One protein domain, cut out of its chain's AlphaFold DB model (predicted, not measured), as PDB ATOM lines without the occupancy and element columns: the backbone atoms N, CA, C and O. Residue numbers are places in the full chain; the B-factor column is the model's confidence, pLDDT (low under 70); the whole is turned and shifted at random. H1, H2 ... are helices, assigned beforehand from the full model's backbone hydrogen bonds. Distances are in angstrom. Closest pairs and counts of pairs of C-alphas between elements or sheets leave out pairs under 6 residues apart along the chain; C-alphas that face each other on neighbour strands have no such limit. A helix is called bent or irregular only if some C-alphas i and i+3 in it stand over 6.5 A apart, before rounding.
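This is residues 91 to 144 of the 199 residues of an uncharacterized protein of Malus domestica (UniProt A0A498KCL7). Two helices, the longer H1 and then H2, meet near their ends as an open V, and residues 138 to 144 fold back from the far end of H2. Residues 91 to 111 of H1 stick out as a free arm. The printed part has 54 residues and no named strand; it is all helix, flat, and only just extended, close to loose, with a radius of gyration of the C-alphas of 15.5 A and spans of 41 by 31 by 17 A.

H1, residues 91 to 118, has a kink of 36 degrees near residue 98, and is only just irregular: C-alphas 95 and 98 are 6.7 A apart. H1, with residues 115 to 116 alone, and H2, residues 122 to 137, with 122 to 124 alone, touch only at the corner; the closest C-alphas, of Glu 116 and Ile 124, are 7.0 A apart. They run opposite ways at a steep tilt of 64 degrees. Every O i to N i+4 pair is within hydrogen-bond range in H2, and 21 of 24 in H1.

H1 begins at C-alpha 91 (285.831, 276.661, 279.982) and measures 40.2 A. H2 measures 22.8 A and ends at C-alpha 137 (266.538, 259.854, 246.931).

The C-alphas farthest apart, of Ala 91 and Asn 120, are 42.3 A apart. The printed part has no cut, the link from H1 to H2 is tight, and no printed residue is under pLDDT 70.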
ATOM      1  N   ALA A  91     284.417 277.018 279.895       95.25
ATOM      2  CA  ALA A  91     285.831 276.661 279.982       95.25
ATOM      3  C   ALA A  91     286.137 275.332 279.273       95.25
ATOM      4  O   ALA A  91     287.132 275.233 278.551       95.25
ATOM      5  N   PHE A  92     285.272 274.321 279.425       96.62
ATOM      6  CA  PHE A  92     285.402 273.080 278.666       96.62
ATOM      7  C   PHE A  92     285.273 273.332 277.163       96.62
ATOM      8  O   PHE A  92     286.100 272.851 276.386       96.62
ATOM      9  N   HIS A  93     284.274 274.104 276.741       96.38
ATOM     10  CA  HIS A  93     284.047 274.395 275.328       96.38
ATOM     11  C   HIS A  93     285.177 275.186 274.662       96.38
ATOM     12  O   HIS A  93     285.501 274.889 273.512       96.38
ATOM     13  N   ASP A  94     285.814 276.110 275.375       96.00
ATOM     14  CA  ASP A  94     286.846 276.971 274.796       96.00
ATOM     15  C   ASP A  94     288.241 276.344 274.862       96.00
ATOM     16  O   ASP A  94     288.992 276.393 273.886       96.00
ATOM     17  N   ALA A  95     288.597 275.717 275.987       94.88
ATOM     18  CA  ALA A  95     289.948 275.197 276.192       94.88
ATOM     19  C   ALA A  95     290.094 273.719 275.792       94.88
ATOM     20  O   ALA A  95     291.091 273.334 275.178       94.88
ATOM     21  N   PHE A  96     289.104 272.880 276.110       93.50
ATOM     22  CA  PHE A  96     289.245 271.421 276.033       93.50
ATOM     23  C   PHE A  96     288.572 270.811 274.803       93.50
ATOM     24  O   PHE A  96     289.181 269.997 274.104       93.50
ATOM     25  N   ARG A  97     287.350 271.237 274.464       95.50
ATOM     26  CA  ARG A  97     286.585 270.714 273.321       95.50
ATOM     27  C   ARG A  97     287.365 270.774 272.000       95.50
ATOM     28  O   ARG A  97     287.353 269.766 271.287       95.50
ATOM     29  N   PRO A  98     288.095 271.858 271.657       96.56
ATOM     30  CA  PRO A  98     288.882 271.886 270.429       96.56
ATOM     31  C   PRO A  98     289.989 270.831 270.430       96.56
ATOM     32  O   PRO A  98     290.294 270.258 269.384       96.56
ATOM     33  N   HIS A  99     290.589 270.547 271.590       95.19
ATOM     34  CA  HIS A  99     291.608 269.513 271.720       95.19
ATOM     35  C   HIS A  99     291.016 268.110 271.542       95.19
ATOM     36  O   HIS A  99     291.529 267.353 270.719       95.19
ATOM     37  N   CYS A 100     289.894 267.802 272.199       92.31
ATOM     38  CA  CYS A 100     289.184 266.532 272.019       92.31
ATOM     39  C   CYS A 100     288.812 266.290 270.547       92.31
ATOM     40  O   CYS A 100     289.033 265.202 270.022       92.31
ATOM     41  N   ILE A 101     288.326 267.325 269.849       95.56
ATOM     42  CA  ILE A 101     288.018 267.253 268.413       95.56
ATOM     43  C   ILE A 101     289.277 266.948 267.590       95.56
ATOM     44  O   ILE A 101     289.230 266.122 266.678       95.56
ATOM     45  N   ARG A 102     290.417 267.587 267.889       96.00
ATOM     46  CA  ARG A 102     291.680 267.306 267.181       96.00
ATOM     47  C   ARG A 102     292.123 265.856 267.365       96.00
ATOM     48  O   ARG A 102     292.493 265.229 266.375       96.00
ATOM     49  N   VAL A 103     292.056 265.337 268.590       95.06
ATOM     50  CA  VAL A 103     292.421 263.947 268.907       95.06
ATOM     51  C   VAL A 103     291.497 262.969 268.179       95.06
ATOM     52  O   VAL A 103     291.980 262.086 267.475       95.06
ATOM     53  N   ALA A 104     290.179 263.180 268.236       95.00
ATOM     54  CA  ALA A 104     289.215 262.340 267.525       95.00
ATOM     55  C   ALA A 104     289.446 262.346 266.002       95.00
ATOM     56  O   ALA A 104     289.414 261.304 265.353       95.00
ATOM     57  N   ASN A 105     289.745 263.510 265.419       95.62
ATOM     58  CA  ASN A 105     290.058 263.625 263.992       95.62
ATOM     59  C   ASN A 105     291.394 262.972 263.607       95.62
ATOM     60  O   ASN A 105     291.572 262.566 262.456       95.62
ATOM     61  N   PHE A 106     292.355 262.913 264.529       95.06
ATOM     62  CA  PHE A 106     293.598 262.178 264.322       95.06
ATOM     63  C   PHE A 106     293.332 260.671 264.296       95.06
ATOM     64  O   PHE A 106     293.699 260.010 263.324       95.06
ATOM     65  N   GLU A 107     292.603 260.154 265.286       95.88
ATOM     66  CA  GLU A 107     292.263 258.732 265.358       95.88
ATOM     67  C   GLU A 107     291.398 258.310 264.161       95.88
ATOM     68  O   GLU A 107     291.688 257.312 263.506       95.88
ATOM     69  N   LYS A 108     290.421 259.137 263.761       93.56
ATOM     70  CA  LYS A 108     289.643 258.922 262.532       93.56
ATOM     71  C   LYS A 108     290.544 258.776 261.303       93.56
ATOM     72  O   LYS A 108     290.342 257.862 260.511       93.56
ATOM     73  N   ARG A 109     291.535 259.656 261.120       94.62
ATOM     74  CA  ARG A 109     292.469 259.572 259.980       94.62
ATOM     75  C   ARG A 109     293.308 258.300 260.016       94.62
ATOM     76  O   ARG A 109     293.517 257.692 258.970       94.62
ATOM     77  N   LYS A 110     293.750 257.884 261.203       95.62
ATOM     78  CA  LYS A 110     294.485 256.632 261.394       95.62
ATOM     79  C   LYS A 110     293.636 255.427 260.977       95.62
ATOM     80  O   LYS A 110     294.086 254.640 260.151       95.62
ATOM     81  N   TRP A 111     292.394 255.333 261.453       94.31
ATOM     82  CA  TRP A 111     291.477 254.254 261.063       94.31
ATOM     83  C   TRP A 111     291.121 254.276 259.578       94.31
ATOM     84  O   TRP A 111     291.084 253.223 258.949       94.31
ATOM     85  N   MET A 112     290.933 255.458 258.988       90.62
ATOM     86  CA  MET A 112     290.714 255.593 257.544       90.62
ATOM     87  C   MET A 112     291.882 255.022 256.734       90.62
ATOM     88  O   MET A 112     291.650 254.275 255.791       90.62
ATOM     89  N   ALA A 113     293.125 255.313 257.124       93.12
ATOM     90  CA  ALA A 113     294.304 254.773 256.449       93.12
ATOM     91  C   ALA A 113     294.427 253.246 256.601       93.12
ATOM     92  O   ALA A 113     294.899 252.569 255.687       93.12
ATOM     93  N   VAL A 114     294.007 252.693 257.744       94.06
ATOM     94  CA  VAL A 114     293.947 251.238 257.962       94.06
ATOM     95  C   VAL A 114     292.897 250.603 257.046       94.06
ATOM     96  O   VAL A 114     293.217 249.658 256.328       94.06
ATOM     97  N   LEU A 115     291.677 251.146 257.021       91.38
ATOM     98  CA  LEU A 115     290.584 250.661 256.172       91.38
ATOM     99  C   LEU A 115     290.930 250.745 254.684       91.38
ATOM    100  O   LEU A 115     290.700 249.794 253.948       91.38
ATOM    101  N   GLU A 116     291.542 251.847 254.250       92.94
ATOM    102  CA  GLU A 116     291.979 252.022 252.864       92.94
ATOM    103  C   GLU A 116     292.958 250.924 252.427       92.94
ATOM    104  O   GLU A 116     292.884 250.448 251.297       92.94
ATOM    105  N   ARG A 117     293.840 250.467 253.321       94.62
ATOM    106  CA  ARG A 117     294.786 249.379 253.028       94.62
ATOM    107  C   ARG A 117     294.173 247.989 253.154       94.62
ATOM    108  O   ARG A 117     294.622 247.086 252.454       94.62
ATOM    109  N   TYR A 118     293.196 247.809 254.038       94.06
ATOM    110  CA  TYR A 118     292.600 246.504 254.330       94.06
ATOM    111  C   TYR A 118     291.949 245.872 253.094       94.06
ATOM    112  O   TYR A 118     292.101 244.675 252.860       94.06
ATOM    113  N   ASP A 119     291.274 246.676 252.272       94.62
ATOM    114  CA  ASP A 119     290.573 246.194 251.080       94.62
ATOM    115  C   ASP A 119     290.725 247.115 249.857       94.62
ATOM    116  O   ASP A 119     289.860 247.177 248.976       94.62
ATOM    117  N   ASN A 120     291.840 247.850 249.802       93.88
ATOM    118  CA  ASN A 120     292.119 248.858 248.775       93.88
ATOM    119  C   ASN A 120     290.990 249.904 248.655       93.88
ATOM    120  O   ASN A 120     290.635 250.344 247.551       93.88
ATOM    121  N   GLY A 121     290.379 250.262 249.787       91.94
ATOM    122  CA  GLY A 121     289.301 251.239 249.902       91.94
ATOM    123  C   GLY A 121     287.954 250.759 249.356       91.94
ATOM    124  O   GLY A 121     287.109 251.590 249.029       91.94
ATOM    125  N   GLY A 122     287.746 249.448 249.209       94.56
ATOM    126  CA  GLY A 122     286.481 248.864 248.758       94.56
ATOM    127  C   GLY A 122     285.312 249.210 249.683       94.56
ATOM    128  O   GLY A 122     284.279 249.688 249.214       94.56
ATOM    129  N   ILE A 123     285.506 249.056 250.991       91.38
ATOM    130  CA  ILE A 123     284.554 249.341 252.062       91.38
ATOM    131  C   ILE A 123     284.236 250.832 252.049       91.38
ATOM    132  O   ILE A 123     283.067 251.210 252.045       91.38
ATOM    133  N   ILE A 124     285.268 251.679 251.975       90.81
ATOM    134  CA  ILE A 124     285.106 253.138 251.945       90.81
ATOM    135  C   ILE A 124     284.261 253.554 250.734       90.81
ATOM    136  O   ILE A 124     283.287 254.284 250.904       90.81
ATOM    137  N   ARG A 125     284.586 253.063 249.529       94.31
ATOM    138  CA  ARG A 125     283.819 253.364 248.308       94.31
ATOM    139  C   ARG A 125     282.374 252.887 248.402       94.31
ATOM    140  O   ARG A 125     281.478 253.678 248.147       94.31
ATOM    141  N   LYS A 126     282.146 251.645 248.845       93.56
ATOM    142  CA  LYS A 126     280.798 251.073 248.985       93.56
ATOM    143  C   LYS A 126     279.887 251.964 249.835       93.56
ATOM    144  O   LYS A 126     278.783 252.277 249.409       93.56
ATOM    145  N   TYR A 127     280.352 252.381 251.014       91.06
ATOM    146  CA  TYR A 127     279.557 253.245 251.887       91.06
ATOM    147  C   TYR A 127     279.407 254.666 251.330       91.06
ATOM    148  O   TYR A 127     278.361 255.277 251.526       91.06
ATOM    149  N   HIS A 128     280.406 255.202 250.622       91.50
ATOM    150  CA  HIS A 128     280.267 256.484 249.923       91.50
ATOM    151  C   HIS A 128     279.180 256.440 248.843       91.50
ATOM    152  O   HIS A 128     278.332 257.331 248.812       91.50
ATOM    153  N   ASP A 129     279.182 255.398 248.009       94.19
ATOM    154  CA  ASP A 129     278.190 255.200 246.951       94.19
ATOM    155  C   ASP A 129     276.781 255.037 247.545       94.19
ATOM    156  O   ASP A 129     275.827 255.653 247.071       94.19
ATOM    157  N   GLU A 130     276.656 254.272 248.634       93.31
ATOM    158  CA  GLU A 130     275.396 254.083 249.358       93.31
ATOM    159  C   GLU A 130     274.875 255.411 249.936       93.31
ATOM    160  O   GLU A 130     273.724 255.781 249.711       93.31
ATOM    161  N   ILE A 131     275.724 256.194 250.612       92.50
ATOM    162  CA  ILE A 131     275.351 257.521 251.134       92.50
ATOM    163  C   ILE A 131     274.879 258.450 250.005       92.50
ATOM    164  O   ILE A 131     273.898 259.182 250.172       92.50
ATOM    165  N   ASP A 132     275.566 258.441 248.863       93.94
ATOM    166  CA  ASP A 132     275.196 259.249 247.703       93.94
ATOM    167  C   ASP A 132     273.851 258.811 247.105       93.94
ATOM    168  O   ASP A 132     273.043 259.673 246.746       93.94
ATOM    169  N   GLU A 133     273.568 257.507 247.056       94.75
ATOM    170  CA  GLU A 133     272.277 256.957 246.629       94.75
ATOM    171  C   GLU A 133     271.130 257.451 247.526       94.75
ATOM    172  O   GLU A 133     270.128 257.970 247.021       94.75
ATOM    173  N   TYR A 134     271.286 257.364 248.851       93.12
ATOM    174  CA  TYR A 134     270.305 257.896 249.808       93.12
ATOM    175  C   TYR A 134     270.108 259.410 249.630       93.12
ATOM    176  O   TYR A 134     268.971 259.890 249.577       93.12
ATOM    177  N   ARG A 135     271.198 260.170 249.440       92.06
ATOM    178  CA  ARG A 135     271.127 261.624 249.222       92.06
ATOM    179  C   ARG A 135     270.373 261.980 247.939       92.06
ATOM    180  O   ARG A 135     269.618 262.949 247.935       92.06
ATOM    181  N   GLN A 136     270.544 261.208 246.866       94.50
ATOM    182  CA  GLN A 136     269.812 261.403 245.607       94.50
ATOM    183  C   GLN A 136     268.314 261.110 245.742       94.50
ATOM    184  O   GLN A 136     267.504 261.756 245.079       94.50
ATOM    185  N   LYS A 137     267.939 260.179 246.622       94.44
ATOM    186  CA  LYS A 137     266.538 259.854 246.931       94.44
ATOM    187  C   LYS A 137     265.877 260.843 247.898       94.44
ATOM    188  O   LYS A 137     264.672 260.768 248.111       94.44
ATOM    189  N   GLY A 138     266.638 261.786 248.461       92.94
ATOM    190  CA  GLY A 138     266.149 262.697 249.499       92.94
ATOM    191  C   GLY A 138     265.950 262.013 250.855       92.94
ATOM    192  O   GLY A 138     265.201 262.515 251.690       92.94
ATOM    193  N   GLU A 139     266.607 260.874 251.076       92.31
ATOM    194  CA  GLU A 139     266.512 260.073 252.293       92.31
ATOM    195  C   GLU A 139     267.735 260.297 253.199       92.31
ATOM    196  O   GLU A 139     268.838 260.609 252.742       92.31
ATOM    197  N   ALA A 140     267.547 260.141 254.511       87.12
ATOM    198  CA  ALA A 140     268.637 260.228 255.476       87.12
ATOM    199  C   ALA A 140     269.361 258.880 255.583       87.12
ATOM    200  O   ALA A 140     268.747 257.871 255.930       87.12
ATOM    201  N   PHE A 141     270.672 258.871 255.347       85.19
ATOM    202  CA  PHE A 141     271.503 257.707 255.637       85.19
ATOM    203  C   PHE A 141     271.660 257.551 257.156       85.19
ATOM    204  O   PHE A 141     272.183 258.446 257.826       85.19
ATOM    205  N   VAL A 142     271.209 256.422 257.704       83.81
ATOM    206  CA  VAL A 142     271.331 256.099 259.132       83.81
ATOM    207  C   VAL A 142     272.272 254.915 259.285       83.81
ATOM    208  O   VAL A 142     271.920 253.783 258.961       83.81
ATOM    209  N   LEU A 143     273.463 255.171 259.823       82.88
ATOM    210  CA  LEU A 143     274.353 254.106 260.259       82.88
ATOM    211  C   LEU A 143     273.897 253.642 261.645       82.88
ATOM    212  O   LEU A 143     274.070 254.361 262.629       82.88
ATOM    213  N   ALA A 144     273.285 252.461 261.720       79.25
ATOM    214  CA  ALA A 144     272.955 251.842 262.996       79.25
ATOM    215  C   ALA A 144     274.257 251.430 263.699       79.25
ATOM    216  O   ALA A 144     274.913 250.472 263.295       79.25
TER     217      ALA A 144